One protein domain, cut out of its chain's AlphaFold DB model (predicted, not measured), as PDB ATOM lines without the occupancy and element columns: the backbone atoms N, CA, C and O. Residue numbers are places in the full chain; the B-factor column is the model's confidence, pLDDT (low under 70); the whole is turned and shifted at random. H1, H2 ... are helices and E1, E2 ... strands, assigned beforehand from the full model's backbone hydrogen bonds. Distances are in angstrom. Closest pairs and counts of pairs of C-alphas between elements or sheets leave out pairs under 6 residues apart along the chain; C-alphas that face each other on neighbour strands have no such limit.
ATOM      1  N   LEU A 100     -25.360 -22.628 -31.730       63.59
ATOM      2  CA  LEU A 100     -24.031 -22.879 -31.161       63.59
ATOM      3  C   LEU A 100     -23.768 -24.382 -31.005       63.59
ATOM      4  O   LEU A 100     -24.598 -25.112 -30.460       63.59
ATOM      5  N   SER A 101     -22.593 -24.821 -31.462       57.38
ATOM      6  CA  SER A 101     -22.052 -26.175 -31.282       57.38
ATOM      7  C   SER A 101     -20.668 -26.087 -30.620       57.38
ATOM      8  O   SER A 101     -19.953 -25.120 -30.885       57.38
ATOM      9  N   PRO A 102     -20.256 -27.048 -29.775       57.47
ATOM     10  CA  PRO A 102     -19.037 -26.916 -28.969       57.47
ATOM     11  C   PRO A 102     -17.779 -27.316 -29.732       57.47
ATOM     12  O   PRO A 102     -17.842 -28.157 -30.627       57.47
ATOM     13  N   ALA A 103     -16.633 -26.799 -29.277       54.72
ATOM     14  CA  ALA A 103     -15.310 -27.309 -29.638       54.72
ATOM     15  C   ALA A 103     -14.901 -28.555 -28.817       54.72
ATOM     16  O   ALA A 103     -14.113 -29.353 -29.311       54.72
ATOM     17  N   ASP A 104     -15.455 -28.770 -27.609       62.53
ATOM     18  CA  ASP A 104     -15.133 -29.946 -26.779       62.53
ATOM     19  C   ASP A 104     -16.285 -30.403 -25.851       62.53
ATOM     20  O   ASP A 104     -16.357 -30.064 -24.670       62.53
ATOM     21  N   VAL A 105     -17.203 -31.204 -26.405       68.56
ATOM     22  CA  VAL A 105     -18.195 -32.021 -25.660       68.56
ATOM     23  C   VAL A 105     -18.054 -33.504 -26.004       68.56
ATOM     24  O   VAL A 105     -19.024 -34.256 -26.018       68.56
ATOM     25  N   SER A 106     -16.838 -33.925 -26.341       68.81
ATOM     26  CA  SER A 106     -16.536 -35.257 -26.882       68.81
ATOM     27  C   SER A 106     -16.973 -36.413 -25.966       68.81
ATOM     28  O   SER A 106     -17.399 -37.457 -26.453       68.81
ATOM     29  N   HIS A 107     -16.939 -36.208 -24.647       75.69
ATOM     30  CA  HIS A 107     -17.348 -37.182 -23.629       75.69
ATOM     31  C   HIS A 107     -18.874 -37.310 -23.458       75.69
ATOM     32  O   HIS A 107     -19.343 -38.268 -22.845       75.69
ATOM     33  N   ILE A 108     -19.658 -36.379 -24.014       75.94
ATOM     34  CA  ILE A 108     -21.123 -36.429 -24.014       75.94
ATOM     35  C   ILE A 108     -21.572 -36.759 -25.434       75.94
ATOM     36  O   ILE A 108     -21.496 -35.934 -26.347       75.94
ATOM     37  N   THR A 109     -22.031 -37.986 -25.647       73.38
ATOM     38  CA  THR A 109     -22.318 -38.489 -26.998       73.38
ATOM     39  C   THR A 109     -23.772 -38.890 -27.152       73.38
ATOM     40  O   THR A 109     -24.514 -39.029 -26.182       73.38
ATOM     41  N   TYR A 110     -24.192 -39.065 -28.400       65.56
ATOM     42  CA  TYR A 110     -25.486 -39.639 -28.727       65.56
ATOM     43  C   TYR A 110     -25.254 -40.975 -29.421       65.56
ATOM     44  O   TYR A 110     -24.462 -41.059 -30.357       65.56
ATOM     45  N   LYS A 111     -25.932 -42.024 -28.954       63.53
ATOM     46  CA  LYS A 111     -25.878 -43.367 -29.536       63.53
ATOM     47  C   LYS A 111     -27.266 -43.994 -29.499       63.53
ATOM     48  O   LYS A 111     -27.935 -43.921 -28.473       63.53
ATOM     49  N   ASP A 112     -27.703 -44.604 -30.600       63.38
ATOM     50  CA  ASP A 112     -28.988 -45.319 -30.700       63.38
ATOM     51  C   ASP A 112     -30.195 -44.485 -30.222       63.38
ATOM     52  O   ASP A 112     -31.039 -44.946 -29.449       63.38
ATOM     53  N   ASN A 113     -30.256 -43.219 -30.635       53.66
ATOM     54  CA  ASN A 113     -31.254 -42.245 -30.189       53.66
ATOM     55  C   ASN A 113     -31.290 -41.946 -28.678       53.66
ATOM     56  O   ASN A 113     -32.321 -41.527 -28.137       53.66
ATOM     57  N   LYS A 114     -30.165 -42.139 -27.988       55.34
ATOM     58  CA  LYS A 114     -30.008 -41.878 -26.556       55.34
ATOM     59  C   LYS A 114     -28.794 -41.005 -26.302       55.34
ATOM     60  O   LYS A 114     -27.740 -41.200 -26.899       55.34
ATOM     61  N   LEU A 115     -28.945 -40.078 -25.367       67.50
ATOM     62  CA  LEU A 115     -27.819 -39.382 -24.766       67.50
ATOM     63  C   LEU A 115     -27.033 -40.373 -23.896       67.50
ATOM     64  O   LEU A 115     -27.601 -40.999 -23.000       67.50
ATOM     65  N   VAL A 116     -25.739 -40.499 -24.162       73.38
ATOM     66  CA  VAL A 116     -24.789 -41.279 -23.372       73.38
ATOM     67  C   VAL A 116     -23.886 -40.300 -22.633       73.38
ATOM     68  O   VAL A 116     -23.149 -39.530 -23.249       73.38
ATOM     69  N   TYR A 117     -23.976 -40.337 -21.308       81.69
ATOM     70  CA  TYR A 117     -23.219 -39.492 -20.397       81.69
ATOM     71  C   TYR A 117     -22.663 -40.350 -19.260       81.69
ATOM     72  O   TYR A 117     -23.426 -41.055 -18.595       81.69
ATOM     73  N   ASP A 118     -21.347 -40.298 -19.069       84.06
ATOM     74  CA  ASP A 118     -20.661 -40.919 -17.939       84.06
ATOM     75  C   ASP A 118     -20.375 -39.860 -16.870       84.06
ATOM     76  O   ASP A 118     -19.622 -38.914 -17.103       84.06
ATOM     77  N   SER A 119     -20.991 -40.018 -15.699       88.06
ATOM     78  CA  SER A 119     -20.826 -39.100 -14.572       88.06
ATOM     79  C   SER A 119     -19.616 -39.428 -13.696       88.06
ATOM     80  O   SER A 119     -19.272 -38.612 -12.838       88.06
ATOM     81  N   ALA A 120     -18.948 -40.573 -13.881       89.25
ATOM     82  CA  ALA A 120     -17.818 -40.971 -13.040       89.25
ATOM     83  C   ALA A 120     -16.690 -39.916 -13.002       89.25
ATOM     84  O   ALA A 120     -16.270 -39.550 -11.899       89.25
ATOM     85  N   PRO A 121     -16.271 -39.305 -14.132       90.50
ATOM     86  CA  PRO A 121     -15.257 -38.250 -14.109       90.50
ATOM     87  C   PRO A 121     -15.691 -37.007 -13.321       90.50
ATOM     88  O   PRO A 121     -14.864 -36.370 -12.664       90.50
ATOM     89  N   LEU A 122     -16.976 -36.641 -13.375       89.81
ATOM     90  CA  LEU A 122     -17.518 -35.533 -12.589       89.81
ATOM     91  C   LEU A 122     -17.504 -35.871 -11.096       89.81
ATOM     92  O   LEU A 122     -17.045 -35.058 -10.292       89.81
ATOM     93  N   ILE A 123     -17.957 -37.071 -10.730       91.81
ATOM     94  CA  ILE A 123     -17.966 -37.550  -9.343       91.81
ATOM     95  C   ILE A 123     -16.549 -37.513  -8.759       91.81
ATOM     96  O   ILE A 123     -16.355 -37.022  -7.646       91.81
ATOM     97  N   ASP A 124     -15.540 -37.945  -9.515       93.31
ATOM     98  CA  ASP A 124     -14.146 -37.902  -9.071       93.31
ATOM     99  C   ASP A 124     -13.631 -36.470  -8.886       93.31
ATOM    100  O   ASP A 124     -12.910 -36.187  -7.925       93.31
ATOM    101  N   LYS A 125     -14.024 -35.533  -9.759       93.75
ATOM    102  CA  LYS A 125     -13.709 -34.106  -9.578       93.75
ATOM    103  C   LYS A 125     -14.362 -33.545  -8.306       93.75
ATOM    104  O   LYS A 125     -13.696 -32.819  -7.571       93.75
ATOM    105  N   VAL A 126     -15.616 -33.897  -8.015       94.62
ATOM    106  CA  VAL A 126     -16.316 -33.467  -6.787       94.62
ATOM    107  C   VAL A 126     -15.641 -34.046  -5.541       94.62
ATOM    108  O   VAL A 126     -15.348 -33.303  -4.606       94.62
ATOM    109  N   LYS A 127     -15.291 -35.338  -5.544       94.69
ATOM    110  CA  LYS A 127     -14.541 -35.968  -4.443       94.69
ATOM    111  C   LYS A 127     -13.200 -35.280  -4.192       94.69
ATOM    112  O   LYS A 127     -12.842 -35.035  -3.043       94.69
ATOM    113  N   LYS A 128     -12.470 -34.914  -5.253       93.69
ATOM    114  CA  LYS A 128     -11.225 -34.133  -5.130       93.69
ATOM    115  C   LYS A 128     -11.463 -32.783  -4.447       93.69
ATOM    116  O   LYS A 128     -10.676 -32.407  -3.585       93.69
ATOM    117  N   VAL A 129     -12.556 -32.087  -4.774       93.38
ATOM    118  CA  VAL A 129     -12.948 -30.843  -4.086       93.38
ATOM    119  C   VAL A 129     -13.227 -31.097  -2.601       93.38
ATOM    120  O   VAL A 129     -12.693 -30.381  -1.761       93.38
ATOM    121  N   PHE A 130     -13.994 -32.132  -2.259       92.38
ATOM    122  CA  PHE A 130     -14.332 -32.455  -0.866       92.38
ATOM    123  C   PHE A 130     -13.141 -32.878   0.002       92.38
ATOM    124  O   PHE A 130     -13.179 -32.670   1.216       92.38
ATOM    125  N   ASN A 131     -12.090 -33.422  -0.614       88.00
ATOM    126  CA  ASN A 131     -10.842 -33.805   0.050       88.00
ATOM    127  C   ASN A 131      -9.792 -32.680   0.076       88.00
ATOM    128  O   ASN A 131      -8.697 -32.872   0.600       88.00
ATOM    129  N   THR A 132     -10.085 -31.516  -0.510       85.31
ATOM    130  CA  THR A 132      -9.149 -30.389  -0.506       85.31
ATOM    131  C   THR A 132      -9.144 -29.722   0.869       85.31
ATOM    132  O   THR A 132     -10.189 -29.304   1.366       85.31
ATOM    133  N   ILE A 133      -7.960 -29.582   1.472       72.31
ATOM    134  CA  ILE A 133      -7.786 -28.834   2.722       72.31
ATOM    135  C   ILE A 133      -7.891 -27.341   2.411       72.31
ATOM    136  O   ILE A 133      -7.080 -26.797   1.661       72.31
ATOM    137  N   ILE A 134      -8.881 -26.671   2.999       69.94
ATOM    138  CA  ILE A 134      -9.070 -25.229   2.830       69.94
ATOM    139  C   ILE A 134      -8.404 -24.513   3.997       69.94
ATOM    140  O   ILE A 134      -8.818 -24.642   5.148       69.94
ATOM    141  N   SER A 135      -7.356 -23.753   3.682       58.94
ATOM    142  CA  SER A 135      -6.752 -22.826   4.632       58.94
ATOM    143  C   SER A 135      -7.639 -21.591   4.721       58.94
ATOM    144  O   SER A 135      -7.688 -20.772   3.801       58.94
ATOM    145  N   TYR A 136      -8.391 -21.482   5.810       60.25
ATOM    146  CA  TYR A 136      -9.173 -20.288   6.089       60.25
ATOM    147  C   TYR A 136      -8.216 -19.172   6.486       60.25
ATOM    148  O   TYR A 136      -7.466 -19.313   7.454       60.25
ATOM    149  N   ALA A 137      -8.257 -18.044   5.774       56.91
ATOM    150  CA  ALA A 137      -7.671 -16.824   6.307       56.91
ATOM    151  C   ALA A 137      -8.329 -16.570   7.671       56.91
ATOM    152  O   ALA A 137      -9.553 -16.456   7.757       56.91
ATOM    153  N   SER A 138      -7.524 -16.525   8.734       55.66
ATOM    154  CA  SER A 138      -7.980 -16.476  10.133       55.66
ATOM    155  C   SER A 138      -8.877 -15.276  10.463       55.66
ATOM    156  O   SER A 138      -9.475 -15.238  11.535       55.66
ATOM    157  N   SER A 139      -8.996 -14.313   9.549       66.38
ATOM    158  CA  SER A 139      -9.767 -13.083   9.692       66.38
ATOM    159  C   SER A 139     -11.132 -13.073   8.989       66.38
ATOM    160  O   SER A 139     -11.889 -12.127   9.207       66.38
ATOM    161  N   LEU A 140     -11.475 -14.061   8.151       78.50
ATOM    162  CA  LEU A 140     -12.735 -14.026   7.394       78.50
ATOM    163  C   LEU A 140     -13.886 -14.710   8.138       78.50
ATOM    164  O   LEU A 140     -13.792 -15.856   8.571       78.50
ATOM    165  N   THR A 141     -15.018 -14.014   8.216       85.81
ATOM    166  CA  THR A 141     -16.307 -14.611   8.593       85.81
ATOM    167  C   THR A 141     -16.801 -15.569   7.507       85.81
ATOM    168  O   THR A 141     -16.476 -15.406   6.329       85.81
ATOM    169  N   THR A 142     -17.671 -16.520   7.862       83.50
ATOM    170  CA  THR A 142     -18.269 -17.473   6.906       83.50
ATOM    171  C   THR A 142     -18.922 -16.771   5.712       83.50
ATOM    172  O   THR A 142     -18.735 -17.179   4.567       83.50
ATOM    173  N   MET A 143     -19.629 -15.660   5.946       87.69
ATOM    174  CA  MET A 143     -20.256 -14.890   4.867       87.69
ATOM    175  C   MET A 143     -19.226 -14.238   3.933       87.69
ATOM    176  O   MET A 143     -19.421 -14.205   2.718       87.69
ATOM    177  N   GLN A 144     -18.109 -13.745   4.473       85.38
ATOM    178  CA  GLN A 144     -17.021 -13.207   3.655       85.38
ATOM    179  C   GLN A 144     -16.333 -14.306   2.838       85.38
ATOM    180  O   GLN A 144     -16.046 -14.077   1.665       85.38
ATOM    181  N   SER A 145     -16.134 -15.500   3.407       82.25
ATOM    182  CA  SER A 145     -15.598 -16.664   2.688       82.25
ATOM    183  C   SER A 145     -16.496 -17.077   1.521       82.25
ATOM    184  O   SER A 145     -16.002 -17.276   0.408       82.25
ATOM    185  N   PHE A 146     -17.817 -17.113   1.733       87.38
ATOM    186  CA  PHE A 146     -18.784 -17.358   0.663       87.38
ATOM    187  C   PHE A 146     -18.708 -16.294  -0.433       87.38
ATOM    188  O   PHE A 146     -18.629 -16.632  -1.613       87.38
ATOM    189  N   LEU A 147     -18.701 -15.011  -0.061       85.81
ATOM    190  CA  LEU A 147     -18.658 -13.915  -1.027       85.81
ATOM    191  C   LEU A 147     -17.354 -13.909  -1.835       85.81
ATOM    192  O   LEU A 147     -17.386 -13.705  -3.049       85.81
ATOM    193  N   PHE A 148     -16.216 -14.142  -1.178       83.75
ATOM    194  CA  PHE A 148     -14.912 -14.250  -1.828       83.75
ATOM    195  C   PHE A 148     -14.893 -15.413  -2.825       83.75
ATOM    196  O   PHE A 148     -14.554 -15.228  -3.995       83.75
ATOM    197  N   THR A 149     -15.347 -16.590  -2.390       86.44
ATOM    198  CA  THR A 149     -15.416 -17.790  -3.231       86.44
ATOM    199  C   THR A 149     -16.348 -17.582  -4.423       86.44
ATOM    200  O   THR A 149     -15.966 -17.874  -5.553       86.44
ATOM    201  N   TYR A 150     -17.532 -17.000  -4.210       88.00
ATOM    202  CA  TYR A 150     -18.475 -16.673  -5.282       88.00
ATOM    203  C   TYR A 150     -17.850 -15.761  -6.346       88.00
ATOM    204  O   TYR A 150     -17.936 -16.058  -7.536       88.00
ATOM    205  N   LYS A 151     -17.175 -14.683  -5.925       84.56
ATOM    206  CA  LYS A 151     -16.500 -13.757  -6.847       84.56
ATOM    207  C   LYS A 151     -15.361 -14.427  -7.622       84.56
ATOM    208  O   LYS A 151     -15.142 -14.087  -8.777       84.56
ATOM    209  N   SER A 152     -14.678 -15.408  -7.029       84.81
ATOM    210  CA  SER A 152     -13.575 -16.125  -7.689       84.81
ATOM    211  C   SER A 152     -14.004 -16.986  -8.885       84.81
ATOM    212  O   SER A 152     -13.173 -17.327  -9.722       84.81
ATOM    213  N   PHE A 153     -15.289 -17.340  -8.997       86.81
ATOM    214  CA  PHE A 153     -15.787 -18.177 -10.094       86.81
ATOM    215  C   PHE A 153     -15.843 -17.463 -11.447       86.81
ATOM    216  O   PHE A 153     -15.886 -18.145 -12.475       86.81
ATOM    217  N   TRP A 154     -15.835 -16.127 -11.432       84.50
ATOM    218  CA  TRP A 154     -15.873 -15.260 -12.608       84.50
ATOM    219  C   TRP A 154     -14.896 -14.094 -12.407       84.50
ATOM    220  O   TRP A 154     -15.323 -13.001 -12.034       84.50
ATOM    221  N   PRO A 155     -13.584 -14.316 -12.608       69.75
ATOM    222  CA  PRO A 155     -12.564 -13.291 -12.376       69.75
ATOM    223  C   PRO A 155     -12.734 -12.072 -13.293       69.75
ATOM    224  O   PRO A 155     -12.492 -10.950 -12.858       69.75
ATOM    225  N   ASP A 156     -13.237 -12.283 -14.512       69.88
ATOM    226  CA  ASP A 156     -13.555 -11.215 -15.469       69.88
ATOM    227  C   ASP A 156     -14.884 -10.499 -15.151       69.88
ATOM    228  O   ASP A 156     -15.276  -9.551 -15.832       69.88
ATOM    229  N   GLY A 157     -15.586 -10.940 -14.099       68.88
ATOM    230  CA  GLY A 157     -16.865 -10.395 -13.666       68.88
ATOM    231  C   GLY A 157     -17.920 -10.448 -14.769       68.88
ATOM    232  O   GLY A 157     -18.205 -11.513 -15.321       68.88
ATOM    233  N   ASP A 158     -18.489  -9.280 -15.073       66.25
ATOM    234  CA  ASP A 158     -19.523  -9.096 -16.095       66.25
ATOM    235  C   ASP A 158     -18.947  -8.681 -17.465       66.25
ATOM    236  O   ASP A 158     -19.702  -8.490 -18.413       66.25
ATOM    237  N   ASN A 159     -17.617  -8.581 -17.613       66.38
ATOM    238  CA  ASN A 159     -16.962  -8.163 -18.864       66.38
ATOM    239  C   ASN A 159     -16.874  -9.285 -19.919       66.38
ATOM    240  O   ASN A 159     -16.039  -9.239 -20.821       66.38
ATOM    241  N   VAL A 160     -17.711 -10.315 -19.802       72.00
ATOM    242  CA  VAL A 160     -17.747 -11.444 -20.734       72.00
ATOM    243  C   VAL A 160     -18.730 -11.126 -21.854       72.00
ATOM    244  O   VAL A 160     -19.865 -10.733 -21.597       72.00
ATOM    245  N   GLU A 161     -18.318 -11.328 -23.105       80.25
ATOM    246  CA  GLU A 161     -19.224 -11.205 -24.244       80.25
ATOM    247  C   GLU A 161     -20.324 -12.275 -24.154       80.25
ATOM    248  O   GLU A 161     -20.051 -13.479 -24.146       80.25
ATOM    249  N   ILE A 162     -21.580 -11.833 -24.072       84.62
ATOM    250  CA  ILE A 162     -22.733 -12.726 -23.965       84.62
ATOM    251  C   ILE A 162     -23.348 -12.941 -25.345       84.62
ATOM    252  O   ILE A 162     -23.774 -12.001 -26.010       84.62
ATOM    253  N   THR A 163     -23.455 -14.205 -25.743       85.38
ATOM    254  CA  THR A 163     -24.083 -14.621 -26.996       85.38
ATOM    255  C   THR A 163     -25.528 -15.060 -26.767       85.38
ATOM    256  O   THR A 163     -25.799 -15.935 -25.946       85.38
ATOM    257  N   GLU A 164     -26.466 -14.508 -27.535       86.44
ATOM    258  CA  GLU A 164     -27.854 -14.976 -27.554       86.44
ATOM    259  C   GLU A 164     -28.008 -16.217 -28.446       86.44
ATOM    260  O   GLU A 164     -27.610 -16.213 -29.613       86.44
ATOM    261  N   ALA A 165     -28.643 -17.267 -27.917       84.12
ATOM    262  CA  ALA A 165     -28.938 -18.493 -28.649       84.12
ATOM    263  C   ALA A 165     -30.450 -18.774 -28.716       84.12
ATOM    264  O   ALA A 165     -31.131 -18.877 -27.696       84.12
ATOM    265  N   LYS A 166     -30.972 -18.998 -29.932       80.88
ATOM    266  CA  LYS A 166     -32.331 -19.548 -30.150       80.88
ATOM    267  C   LYS A 166     -32.375 -21.067 -29.992       80.88
ATOM    268  O   LYS A 166     -33.414 -21.639 -29.660       80.88
ATOM    269  N   ALA A 167     -31.250 -21.721 -30.259       78.19
ATOM    270  CA  ALA A 167     -31.088 -23.156 -30.141       78.19
ATOM    271  C   ALA A 167     -29.716 -23.480 -29.545       78.19
ATOM    272  O   ALA A 167     -28.712 -22.912 -29.977       78.19
ATOM    273  N   LEU A 168     -29.682 -24.393 -28.574       81.06
ATOM    274  CA  LEU A 168     -28.451 -24.821 -27.911       81.06
ATOM    275  C   LEU A 168     -28.355 -26.341 -27.910       81.06
ATOM    276  O   LEU A 168     -29.300 -27.010 -27.493       81.06
ATOM    277  N   ASP A 169     -27.203 -26.874 -28.316       79.56
ATOM    278  CA  ASP A 169     -26.928 -28.298 -28.155       79.56
ATOM    279  C   ASP A 169     -27.028 -28.673 -26.672       79.56
ATOM    280  O   ASP A 169     -26.342 -28.099 -25.824       79.56
ATOM    281  N   TYR A 170     -27.881 -29.645 -26.348       81.38
ATOM    282  CA  TYR A 170     -28.118 -30.066 -24.966       81.38
ATOM    283  C   TYR A 170     -26.830 -30.494 -24.234       81.38
ATOM    284  O   TYR A 170     -26.734 -30.358 -23.016       81.38
ATOM    285  N   ARG A 171     -25.793 -30.936 -24.959       80.88
ATOM    286  CA  ARG A 171     -24.478 -31.257 -24.382       80.88
ATOM    287  C   ARG A 171     -23.782 -30.046 -23.768       80.88
ATOM    288  O   ARG A 171     -23.117 -30.199 -22.750       80.88
ATOM    289  N   ILE A 172     -23.966 -28.853 -24.339       83.06
ATOM    290  CA  ILE A 172     -23.430 -27.599 -23.778       83.06
ATOM    291  C   ILE A 172     -24.043 -27.342 -22.411       83.06
ATOM    292  O   ILE A 172     -23.351 -26.990 -21.460       83.06
ATOM    293  N   PHE A 173     -25.356 -27.543 -22.314       85.31
ATOM    294  CA  PHE A 173     -26.067 -27.375 -21.059       85.31
ATOM    295  C   PHE A 173     -25.585 -28.373 -20.007       85.31
ATOM    296  O   PHE A 173     -25.286 -27.966 -18.891       85.31
ATOM    297  N   LEU A 174     -25.414 -29.646 -20.372       84.88
ATOM    298  CA  LEU A 174     -24.874 -30.658 -19.458       84.88
ATOM    299  C   LEU A 174     -23.459 -30.329 -18.984       84.88
ATOM    300  O   LEU A 174     -23.193 -30.388 -17.787       84.88
ATOM    301  N   GLN A 175     -22.574 -29.913 -19.891       86.56
ATOM    302  CA  GLN A 175     -21.231 -29.460 -19.533       86.56
ATOM    303  C   GLN A 175     -21.280 -28.240 -18.597       86.56
ATOM    304  O   GLN A 175     -20.503 -28.147 -17.649       86.56
ATOM    305  N   SER A 176     -22.225 -27.320 -18.813       88.75
ATOM    306  CA  SER A 176     -22.453 -26.198 -17.902       88.75
ATOM    307  C   SER A 176     -22.954 -26.668 -16.532       88.75
ATOM    308  O   SER A 176     -22.464 -26.177 -15.515       88.75
ATOM    309  N   CYS A 177     -23.843 -27.664 -16.469       90.00
ATOM    310  CA  CYS A 177     -24.253 -28.283 -15.208       90.00
ATOM    311  C   CYS A 177     -23.061 -28.887 -14.451       90.00
ATOM    312  O   CYS A 177     -22.968 -28.673 -13.244       90.00
ATOM    313  N   GLU A 178     -22.118 -29.557 -15.127       91.56
ATOM    314  CA  GLU A 178     -20.899 -30.065 -14.477       91.56
ATOM    315  C   GLU A 178     -20.123 -28.950 -13.767       91.56
ATOM    316  O   GLU A 178     -19.744 -29.083 -12.600       91.56
ATOM    317  N   GLN A 179     -19.912 -27.822 -14.455       90.31
ATOM    318  CA  GLN A 179     -19.206 -26.671 -13.888       90.31
ATOM    319  C   GLN A 179     -19.959 -26.081 -12.695       90.31
ATOM    320  O   GLN A 179     -19.347 -25.722 -11.688       90.31
ATOM    321  N   GLN A 180     -21.287 -26.020 -12.776       92.88
ATOM    322  CA  GLN A 180     -22.130 -25.473 -11.714       92.88
ATOM    323  C   GLN A 180     -22.160 -26.386 -10.481       92.88
ATOM    324  O   GLN A 180     -22.104 -25.878  -9.362       92.88
ATOM    325  N   ILE A 181     -22.139 -27.712 -10.658       95.38
ATOM    326  CA  ILE A 181     -21.986 -28.682  -9.559       95.38
ATOM    327  C   ILE A 181     -20.622 -28.505  -8.879       95.38
ATOM    328  O   ILE A 181     -20.545 -28.435  -7.653       95.38
ATOM    329  N   LEU A 182     -19.544 -28.357  -9.656       93.62
ATOM    330  CA  LEU A 182     -18.205 -28.130  -9.104       93.62
ATOM    331  C   LEU A 182     -18.093 -26.791  -8.366       93.62
ATOM    332  O   LEU A 182     -17.451 -26.719  -7.318       93.62
ATOM    333  N   ARG A 183     -18.721 -25.728  -8.880       94.25
ATOM    334  CA  ARG A 183     -18.801 -24.428  -8.197       94.25
ATOM    335  C   ARG A 183     -19.611 -24.519  -6.910       94.25
ATOM    336  O   ARG A 183     -19.143 -24.020  -5.894       94.25
ATOM    337  N   ALA A 184     -20.757 -25.201  -6.918       96.69
ATOM    338  CA  ALA A 184     -21.556 -25.428  -5.717       96.69
ATOM    339  C   ALA A 184     -20.759 -26.188  -4.645       96.69
ATOM    340  O   ALA A 184     -20.741 -25.771  -3.490       96.69
ATOM    341  N   ALA A 185     -20.026 -27.239  -5.033       95.94
ATOM    342  CA  ALA A 185     -19.155 -27.983  -4.125       95.94
ATOM    343  C   ALA A 185     -18.052 -27.093  -3.527       95.94
ATOM    344  O   ALA A 185     -17.858 -27.083  -2.314       95.94
ATOM    345  N   ARG A 186     -17.358 -26.293  -4.354       93.81
ATOM    346  CA  ARG A 186     -16.324 -25.350  -3.882       93.81
ATOM    347  C   ARG A 186     -16.899 -24.262  -2.978       93.81
ATOM    348  O   ARG A 186     -16.288 -23.916  -1.974       93.81
ATOM    349  N   PHE A 187     -18.074 -23.742  -3.324       93.88
ATOM    350  CA  PHE A 187     -18.777 -22.747  -2.527       93.88
ATOM    351  C   PHE A 187     -19.145 -23.312  -1.155       93.88
ATOM    352  O   PHE A 187     -18.815 -22.696  -0.146       93.88
ATOM    353  N   ALA A 188     -19.746 -24.502  -1.097       94.25
ATOM    354  CA  ALA A 188     -20.087 -25.166   0.160       94.25
ATOM    355  C   ALA A 188     -18.840 -25.445   1.012       94.25
ATOM    356  O   ALA A 188     -18.826 -25.141   2.201       94.25
ATOM    357  N   MET A 189     -17.754 -25.917   0.393       92.62
ATOM    358  CA  MET A 189     -16.480 -26.160   1.075       92.62
ATOM    359  C   MET A 189     -15.842 -24.890   1.664       92.62
ATOM    360  O   MET A 189     -15.028 -25.004   2.570       92.62
ATOM    361  N   SER A 190     -16.228 -23.682   1.230       87.88
ATOM    362  CA  SER A 190     -15.774 -22.427   1.861       87.88
ATOM    363  C   SER A 190     -16.423 -22.131   3.225       87.88
ATOM    364  O   SER A 190     -16.016 -21.191   3.911       87.88
ATOM    365  N   CYS A 191     -17.412 -22.929   3.638       88.69
ATOM    366  CA  CYS A 191     -17.948 -22.936   4.994       88.69
ATOM    367  C   CYS A 191     -17.202 -23.962   5.844       88.69
ATOM    368  O   CYS A 191     -17.133 -25.146   5.509       88.69
ATOM    369  N   LYS A 192     -16.669 -23.494   6.975       85.62
ATOM    370  CA  LYS A 192     -15.861 -24.305   7.888       85.62
ATOM    371  C   LYS A 192     -16.629 -25.521   8.385       85.62
ATOM    372  O   LYS A 192     -16.116 -26.633   8.297       85.62
ATOM    373  N   GLU A 193     -17.855 -25.308   8.839       90.81
ATOM    374  CA  GLU A 193     -18.739 -26.335   9.378       90.81
ATOM    375  C   GLU A 193     -19.018 -27.415   8.327       90.81
ATOM    376  O   GLU A 193     -18.856 -28.598   8.602       90.81
ATOM    377  N   PHE A 194     -19.331 -27.014   7.090       93.69
ATOM    378  CA  PHE A 194     -19.539 -27.946   5.982       93.69
ATOM    379  C   PHE A 194     -18.260 -28.712   5.617       93.69
ATOM    380  O   PHE A 194     -18.290 -29.918   5.385       93.69
ATOM    381  N   SER A 195     -17.111 -28.029   5.574       90.50
ATOM    382  CA  SER A 195     -15.836 -28.649   5.191       90.50
ATOM    383  C   SER A 195     -15.385 -29.759   6.146       90.50
ATOM    384  O   SER A 195     -14.642 -30.651   5.734       90.50
ATOM    385  N   GLN A 196     -15.859 -29.719   7.393       91.25
ATOM    386  CA  GLN A 196     -15.557 -30.688   8.444       91.25
ATOM    387  C   GLN A 196     -16.479 -31.910   8.431       91.25
ATOM    388  O   GLN A 196     -16.179 -32.877   9.122       91.25
ATOM    389  N   LEU A 197     -17.565 -31.879   7.655       94.94
ATOM    390  CA  LEU A 197     -18.470 -33.015   7.520       94.94
ATOM    391  C   LEU A 197     -17.799 -34.196   6.815       94.94
ATOM    392  O   LEU A 197     -16.889 -34.036   5.984       94.94
ATOM    393  N   ASP A 198     -18.328 -35.379   7.097       96.00
ATOM    394  CA  ASP A 198     -17.940 -36.608   6.428       96.00
ATOM    395  C   ASP A 198     -18.372 -36.583   4.956       96.00
ATOM    396  O   ASP A 198     -19.231 -35.804   4.526       96.00
ATOM    397  N   LEU A 199     -17.747 -37.433   4.140       94.25
ATOM    398  CA  LEU A 199     -17.984 -37.444   2.694       94.25
ATOM    399  C   LEU A 199     -19.455 -37.719   2.339       94.25
ATOM    400  O   LEU A 199     -19.957 -37.166   1.361       94.25
ATOM    401  N   GLU A 200     -20.126 -38.564   3.122       95.31
ATOM    402  CA  GLU A 200     -21.530 -38.931   2.924       95.31
ATOM    403  C   GLU A 200     -22.463 -37.736   3.161       95.31
ATOM    404  O   GLU A 200     -23.249 -37.385   2.280       95.31
ATOM    405  N   ASP A 201     -22.284 -37.026   4.276       96.94
ATOM    406  CA  ASP A 201     -23.066 -35.833   4.622       96.94
ATOM    407  C   ASP A 201     -22.842 -34.685   3.634       96.94
ATOM    408  O   ASP A 201     -23.788 -34.007   3.214       96.94
ATOM    409  N   LYS A 202     -21.592 -34.484   3.195       97.06
ATOM    410  CA  LYS A 202     -21.272 -33.515   2.136       97.06
ATOM    411  C   LYS A 202     -22.064 -33.805   0.866       97.06
ATOM    412  O   LYS A 202     -22.511 -32.868   0.196       97.06
ATOM    413  N   TRP A 203     -22.248 -35.082   0.532       96.00
ATOM    414  CA  TRP A 203     -23.005 -35.475  -0.649       96.00
ATOM    415  C   TRP A 203     -24.511 -35.258  -0.453       96.00
ATOM    416  O   TRP A 203     -25.150 -34.619  -1.289       96.00
ATOM    417  N   LEU A 204     -25.049 -35.684   0.692       96.56
ATOM    418  CA  LEU A 204     -26.459 -35.508   1.048       96.56
ATOM    419  C   LEU A 204     -26.902 -34.041   0.936       96.56
ATOM    420  O   LEU A 204     -27.994 -33.739   0.459       96.56
ATOM    421  N   ILE A 205     -26.035 -33.114   1.349       96.31
ATOM    422  CA  ILE A 205     -26.301 -31.677   1.264       96.31
ATOM    423  C   ILE A 205     -26.105 -31.155  -0.165       96.31
ATOM    424  O   ILE A 205     -26.922 -30.363  -0.640       96.31
ATOM    425  N   LEU A 206     -25.040 -31.563  -0.867       95.19
ATOM    426  CA  LEU A 206     -24.745 -31.048  -2.207       95.19
ATOM    427  C   LEU A 206     -25.844 -31.417  -3.223       95.19
ATOM    428  O   LEU A 206     -26.155 -30.577  -4.070       95.19
ATOM    429  N   GLN A 207     -26.451 -32.607  -3.122       90.12
ATOM    430  CA  GLN A 207     -27.503 -33.102  -4.031       90.12
ATOM    431  C   GLN A 207     -28.667 -32.106  -4.239       90.12
ATOM    432  O   GLN A 207     -28.895 -31.692  -5.377       90.12
ATOM    433  N   PRO A 208     -29.384 -31.642  -3.199       94.25
ATOM    434  CA  PRO A 208     -30.416 -30.618  -3.361       94.25
ATOM    435  C   PRO A 208     -29.837 -29.201  -3.489       94.25
ATOM    436  O   PRO A 208     -30.461 -28.324  -4.095       94.25
ATOM    437  N   PHE A 209     -28.658 -28.940  -2.915       94.75
ATOM    438  CA  PHE A 209     -28.088 -27.595  -2.854       94.75
ATOM    439  C   PHE A 209     -27.675 -27.057  -4.225       94.75
ATOM    440  O   PHE A 209     -27.945 -25.891  -4.529       94.75
ATOM    441  N   TRP A 210     -27.051 -27.879  -5.076       94.81
ATOM    442  CA  TRP A 210     -26.468 -27.381  -6.325       94.81
ATOM    443  C   TRP A 210     -27.516 -26.782  -7.275       94.81
ATOM    444  O   TRP A 210     -27.216 -25.813  -7.969       94.81
ATOM    445  N   HIS A 211     -28.753 -27.288  -7.268       91.62
ATOM    446  CA  HIS A 211     -29.859 -26.733  -8.054       91.62
ATOM    447  C   HIS A 211     -30.235 -25.317  -7.607       91.62
ATOM    448  O   HIS A 211     -30.401 -24.419  -8.436       91.62
ATOM    449  N   HIS A 212     -30.335 -25.101  -6.293       93.56
ATOM    450  CA  HIS A 212     -30.624 -23.790  -5.714       93.56
ATOM    451  C   HIS A 212     -29.482 -22.813  -5.988       93.56
ATOM    452  O   HIS A 212     -29.722 -21.679  -6.404       93.56
ATOM    453  N   PHE A 213     -28.241 -23.275  -5.819       93.56
ATOM    454  CA  PHE A 213     -27.045 -22.510  -6.148       93.56
ATOM    455  C   PHE A 213     -27.027 -22.116  -7.634       93.56
ATOM    456  O   PHE A 213     -26.859 -20.944  -7.965       93.56
ATOM    457  N   HIS A 214     -27.281 -23.062  -8.540       91.56
ATOM    458  CA  HIS A 214     -27.360 -22.817  -9.979       91.56
ATOM    459  C   HIS A 214     -28.422 -21.766 -10.321       91.56
ATOM    460  O   HIS A 214     -28.133 -20.795 -11.016       91.56
ATOM    461  N   HIS A 215     -29.638 -21.910  -9.789       90.56
ATOM    462  CA  HIS A 215     -30.711 -20.954 -10.043       90.56
ATOM    463  C   HIS A 215     -30.361 -19.552  -9.519       90.56
ATOM    464  O   HIS A 215     -30.497 -18.567 -10.245       90.56
ATOM    465  N   LEU A 216     -29.877 -19.450  -8.277       91.25
ATOM    466  CA  LEU A 216     -29.525 -18.170  -7.657       91.25
ATOM    467  C   LEU A 216     -28.377 -17.472  -8.397       91.25
ATOM    468  O   LEU A 216     -28.449 -16.264  -8.635       91.25
ATOM    469  N   THR A 217     -27.343 -18.223  -8.783       90.56
ATOM    470  CA  THR A 217     -26.197 -17.685  -9.527       90.56
ATOM    471  C   THR A 217     -26.610 -17.212 -10.916       90.56
ATOM    472  O   THR A 217     -26.322 -16.070 -11.267       90.56
ATOM    473  N   ASN A 218     -27.369 -18.007 -11.673       89.38
ATOM    474  CA  ASN A 218     -27.819 -17.614 -13.007       89.38
ATOM    475  C   ASN A 218     -28.790 -16.428 -12.976       89.38
ATOM    476  O   ASN A 218     -28.677 -15.547 -13.821       89.38
ATOM    477  N   VAL A 219     -29.709 -16.349 -12.005       88.69
ATOM    478  CA  VAL A 219     -30.602 -15.184 -11.864       88.69
ATOM    479  C   VAL A 219     -29.803 -13.934 -11.514       88.69
ATOM    480  O   VAL A 219     -29.955 -12.913 -12.181       88.69
ATOM    481  N   THR A 220     -28.922 -14.015 -10.514       87.81
ATOM    482  CA  THR A 220     -28.071 -12.886 -10.104       87.81
ATOM    483  C   THR A 220     -27.239 -12.378 -11.276       87.81
ATOM    484  O   THR A 220     -27.231 -11.181 -11.547       87.81
ATOM    485  N   ARG A 221     -26.600 -13.289 -12.016       87.56
ATOM    486  CA  ARG A 221     -25.778 -12.939 -13.177       87.56
ATOM    487  C   ARG A 221     -26.599 -12.443 -14.360       87.56
ATOM    488  O   ARG A 221     -26.174 -11.514 -15.027       87.56
ATOM    489  N   SER A 222     -27.794 -12.986 -14.593       87.50
ATOM    490  CA  SER A 222     -28.696 -12.466 -15.634       87.50
ATOM    491  C   SER A 222     -29.135 -11.036 -15.314       87.50
ATOM    492  O   SER A 222     -29.169 -10.192 -16.201       87.50
ATOM    493  N   ILE A 223     -29.423 -10.734 -14.044       85.94
ATOM    494  CA  ILE A 223     -29.760  -9.374 -13.604       85.94
ATOM    495  C   ILE A 223     -28.554  -8.437 -13.735       85.94
ATOM    496  O   ILE A 223     -28.736  -7.289 -14.134       85.94
ATOM    497  N   ALA A 224     -27.347  -8.902 -13.406       83.12
ATOM    498  CA  ALA A 224     -26.122  -8.120 -13.575       83.12
ATOM    499  C   ALA A 224     -25.849  -7.809 -15.057       83.12
ATOM    500  O   ALA A 224     -25.589  -6.662 -15.405       83.12
ATOM    501  N   ALA A 225     -26.019  -8.805 -15.930       81.50
ATOM    502  CA  ALA A 225     -25.795  -8.691 -17.366       81.50
ATOM    503  C   ALA A 225     -26.850  -7.850 -18.108       81.50
ATOM    504  O   ALA A 225     -26.510  -7.095 -19.014       81.50
ATOM    505  N   PHE A 226     -28.135  -7.994 -17.765       82.69
ATOM    506  CA  PHE A 226     -29.244  -7.434 -18.557       82.69
ATOM    507  C   PHE A 226     -30.063  -6.358 -17.833       82.69
ATOM    508  O   PHE A 226     -30.942  -5.740 -18.435       82.69
ATOM    509  N   GLY A 227     -29.807  -6.122 -16.548       77.50
ATOM    510  CA  GLY A 227     -30.609  -5.225 -15.723       77.50
ATOM    511  C   GLY A 227     -31.978  -5.805 -15.336       77.50
ATOM    512  O   GLY A 227     -32.300  -6.966 -15.582       77.50
ATOM    513  N   ARG A 228     -32.803  -4.986 -14.667       68.94
ATOM    514  CA  ARG A 228     -34.107  -5.396 -14.095       68.94
ATOM    515  C   ARG A 228     -35.327  -5.032 -14.956       68.94
ATOM    516  O   ARG A 228     -36.445  -5.339 -14.559       68.94
ATOM    517  N   THR A 229     -35.139  -4.335 -16.075       54.09
ATOM    518  CA  THR A 229     -36.197  -3.523 -16.711       54.09
ATOM    519  C   THR A 229     -36.487  -3.844 -18.177       54.09
ATOM    520  O   THR A 229     -37.315  -3.166 -18.782       54.09
ATOM    521  N   SER A 230     -35.862  -4.855 -18.785       50.31
ATOM    522  CA  SER A 230     -36.110  -5.145 -20.199       50.31
ATOM    523  C   SER A 230     -37.438  -5.887 -20.401       50.31
ATOM    524  O   SER A 230     -37.697  -6.930 -19.806       50.31
ATOM    525  N   GLY A 231     -38.280  -5.380 -21.310       55.53
ATOM    526  CA  GLY A 231     -39.505  -6.057 -21.772       55.53
ATOM    527  C   GLY A 231     -39.254  -7.395 -22.490       55.53
ATOM    528  O   GLY A 231     -40.201  -8.086 -22.853       55.53
ATOM    529  N   HIS A 232     -37.986  -7.777 -22.664       61.50
ATOM    530  CA  HIS A 232     -37.534  -9.055 -23.195       61.50
ATOM    531  C   HIS A 232     -36.594  -9.707 -22.176       61.50
ATOM    532  O   HIS A 232     -35.422  -9.340 -22.079       61.50
ATOM    533  N   PHE A 233     -37.119 -10.664 -21.409       69.94
ATOM    534  CA  PHE A 233     -36.336 -11.408 -20.426       69.94
ATOM    535  C   PHE A 233     -35.307 -12.293 -21.141       69.94
ATOM    536  O   PHE A 233     -35.675 -13.212 -21.875       69.94
ATOM    537  N   ALA A 234     -34.025 -11.997 -20.930       80.62
ATOM    538  CA  ALA A 234     -32.912 -12.852 -21.318       80.62
ATOM    539  C   ALA A 234     -32.363 -13.547 -20.068       80.62
ATOM    540  O   ALA A 234     -32.157 -12.915 -19.032       80.62
ATOM    541  N   TYR A 235     -32.142 -14.854 -20.164       87.62
ATOM    542  CA  TYR A 235     -31.658 -15.687 -19.069       87.62
ATOM    543  C   TYR A 235     -30.328 -16.320 -19.450       87.62
ATOM    544  O   TYR A 235     -30.233 -16.970 -20.490       87.62
ATOM    545  N   LEU A 236     -29.305 -16.149 -18.618       88.44
ATOM    546  CA  LEU A 236     -28.048 -16.874 -18.770       88.44
ATOM    547  C   LEU A 236     -28.270 -18.353 -18.457       88.44
ATOM    548  O   LEU A 236     -28.687 -18.712 -17.358       88.44
ATOM    549  N   ILE A 237     -27.973 -19.204 -19.438       88.38
ATOM    550  CA  ILE A 237     -28.028 -20.663 -19.297       88.38
ATOM    551  C   ILE A 237     -26.629 -21.272 -19.128       88.38
ATOM    552  O   ILE A 237     -26.493 -22.348 -18.551       88.38
ATOM    553  N   THR A 238     -25.596 -20.558 -19.583       88.25
ATOM    554  CA  THR A 238     -24.180 -20.812 -19.287       88.25
ATOM    555  C   THR A 238     -23.509 -19.507 -18.848       88.25
ATOM    556  O   THR A 238     -24.175 -18.494 -18.639       88.25
ATOM    557  N   ASP A 239     -22.180 -19.501 -18.728       84.75
ATOM    558  CA  ASP A 239     -21.437 -18.302 -18.348       84.75
ATOM    559  C   ASP A 239     -21.490 -17.161 -19.358       84.75
ATOM    560  O   ASP A 239     -21.323 -16.013 -18.956       84.75
ATOM    561  N   ASN A 240     -21.714 -17.477 -20.629       85.38
ATOM    562  CA  ASN A 240     -21.629 -16.546 -21.747       85.38
ATOM    563  C   ASN A 240     -22.731 -16.763 -22.796       85.38
ATOM    564  O   ASN A 240     -22.695 -16.144 -23.854       85.38
ATOM    565  N   ILE A 241     -23.699 -17.648 -22.539       87.69
ATOM    566  CA  ILE A 241     -24.831 -17.886 -23.437       87.69
ATOM    567  C   ILE A 241     -26.113 -17.507 -22.718       87.69
ATOM    568  O   ILE A 241     -26.406 -18.017 -21.631       87.69
ATOM    569  N   CYS A 242     -26.903 -16.651 -23.359       89.44
ATOM    570  CA  CYS A 242     -28.241 -16.315 -22.912       89.44
ATOM    571  C   CYS A 242     -29.316 -16.822 -23.869       89.44
ATOM    572  O   CYS A 242     -29.089 -17.052 -25.058       89.44
ATOM    573  N   VAL A 243     -30.508 -17.012 -23.314       87.19
ATOM    574  CA  VAL A 243     -31.686 -17.504 -24.020       87.19
ATOM    575  C   VAL A 243     -32.879 -16.599 -23.732       87.19
ATOM    576  O   VAL A 243     -32.978 -16.006 -22.657       87.19
ATOM    577  N   LYS A 244     -33.792 -16.501 -24.699       85.25
ATOM    578  CA  LYS A 244     -35.051 -15.747 -24.607       85.25
ATOM    579  C   LYS A 244     -36.247 -16.670 -24.849       85.25
ATOM    580  O   LYS A 244     -36.095 -17.878 -25.042       85.25
ATOM    581  N   GLU A 245     -37.448 -16.102 -24.837       80.38
ATOM    582  CA  GLU A 245     -38.673 -16.820 -25.190       80.38
ATOM    583  C   GLU A 245     -38.559 -17.489 -26.574       80.38
ATOM    584  O   GLU A 245     -37.971 -16.943 -27.506       80.38
ATOM    585  N   GLY A 246     -39.088 -18.710 -26.699       74.81
ATOM    586  CA  GLY A 246     -38.962 -19.515 -27.919       74.81
ATOM    587  C   GLY A 246     -37.635 -20.273 -28.060       74.81
ATOM    588  O   GLY A 246     -37.434 -20.947 -29.072       74.81
ATOM    589  N   PHE A 247     -36.748 -20.208 -27.059       80.06
ATOM    590  CA  PHE A 247     -35.555 -21.049 -26.978       80.06
ATOM    591  C   PHE A 247     -35.893 -22.546 -26.990       80.06
ATOM    592  O   PHE A 247     -36.852 -22.997 -26.358       80.06
ATOM    593  N   ARG A 248     -35.051 -23.336 -27.664       74.81
ATOM    594  CA  ARG A 248     -35.132 -24.799 -27.665       74.81
ATOM    595  C   ARG A 248     -33.763 -25.446 -27.504       74.81
ATOM    596  O   ARG A 248     -32.780 -24.997 -28.084       74.81
ATOM    597  N   PHE A 249     -33.711 -26.576 -26.811       77.88
ATOM    598  CA  PHE A 249     -32.551 -27.452 -26.920       77.88
ATOM    599  C   PHE A 249     -32.560 -28.182 -28.261       77.88
ATOM    600  O   PHE A 249     -33.610 -28.617 -28.740       77.88
ATOM    601  N   THR A 250     -31.385 -28.328 -28.859       71.12
ATOM    602  CA  THR A 250     -31.159 -29.195 -30.011       71.12
ATOM    603  C   THR A 250     -30.424 -30.451 -29.564       71.12
ATOM    604  O   THR A 250     -29.572 -30.433 -28.675       71.12
ATOM    605  N   MET A 251     -30.781 -31.567 -30.187       65.62
ATOM    606  CA  MET A 251     -30.025 -32.812 -30.137       65.62
ATOM    607  C   MET A 251     -29.487 -33.059 -31.552       65.62
ATOM    608  O   MET A 251     -30.202 -32.742 -32.510       65.62
TER     609      MET A 251
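Overview. This is residues 100 to 251 of the 272 residues of the protein "Nuclear receptor domain-containing protein" of Steinernema carpocapsae (UniProt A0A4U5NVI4). A long helix, H3, runs through the middle, with H1 beside it on one side and H2 near its far end on another, while the still longer, kinked H5 crosses it steeply. Small strand pieces gather near the start of H3: E3 and E5 side by side, E4 tied to nearby loops, and the hairpin E1 and E2 out at a corner. The printed part has 152 residues, with five named helices and five named strands in the order E1 E2 H1 H2 E3 H3 H4 H5 E4 E5; E1 and E2 are antiparallel, E3 and E5 parallel. It is mostly helix and compact, with a radius of gyration of the C-alphas of 17.1 A and spans of 47 by 44 by 25 A.

Along the chain. Find C-alpha 108 at (-21.123, -36.429, -24.014); there E1, residues 108 to 111, begins, and E2 follows at 114 to 117. Next come H1, residues 120 to 130, 15.3 A long, and H2, residues 142 to 152, 15.4 A. E3, residues 167 to 169, leads directly into H3, residues 170 to 189, which runs 28.8 A from C-alpha 170 at (-28.118, -30.066, -24.966). After H4, residues 192 to 195, H5 takes residues 199 to 226 over 38.5 A, with a kink of 47 degrees near residue 208. Then read E4, residues 241 to 243, and E5, residues 248 to 250, ending at C-alpha 250, (-31.159, -29.195, -30.011).

Arrangement. Start at the hub, H3. H1 touches it at a shallow tilt of 20 degrees, the same way; the closest C-alphas, of Val 126 and Leu 182, are 6.1 A apart. H3 touches H2 with residues 186 to 188 alone, closest at the C-alphas of Thr 149 and Phe 187, 6.0 A, at a shallow tilt of 34 degrees, only just short of steep, opposite ways. Residues 206 to 214 of H5 touch residues 180 to 188 of H3 at a steep tilt of 66 degrees, opposite ways; the closest C-alphas are those of Ala 184 and Trp 210, 5.3 A. H4 and H3 only just touch, only at the corner, with Met 189 and Ser 195 closest, their C-alphas 4.9 A apart. H1 and H2 are apart. In the hairpin E1 and E2, look for N 116 and O 109, 2.8 A; between E3 and E5, for N 250 and O 168, 2.8 A. E4 pairs with no named strand, but residues 241 to 242 pair with 163 to 164, parallel. Every O i to N i+4 pair is within hydrogen-bond range in H1, H2 and H3, and 21 of 24 in H5; H4 is too short for one.

Size, cuts and confidence. The C-alphas farthest apart, of Asp 112 and Ser 139, are 55.1 A apart. The printed part has no cut. The links H1 to H2, H2 to E3 and H5 to E4 are long. Mean pLDDT of the printed part is 82.3; look for values under 70 at residues 100 to 106, 110 to 115, 134 to 139, 155 to 159, 228 to 233 and 251.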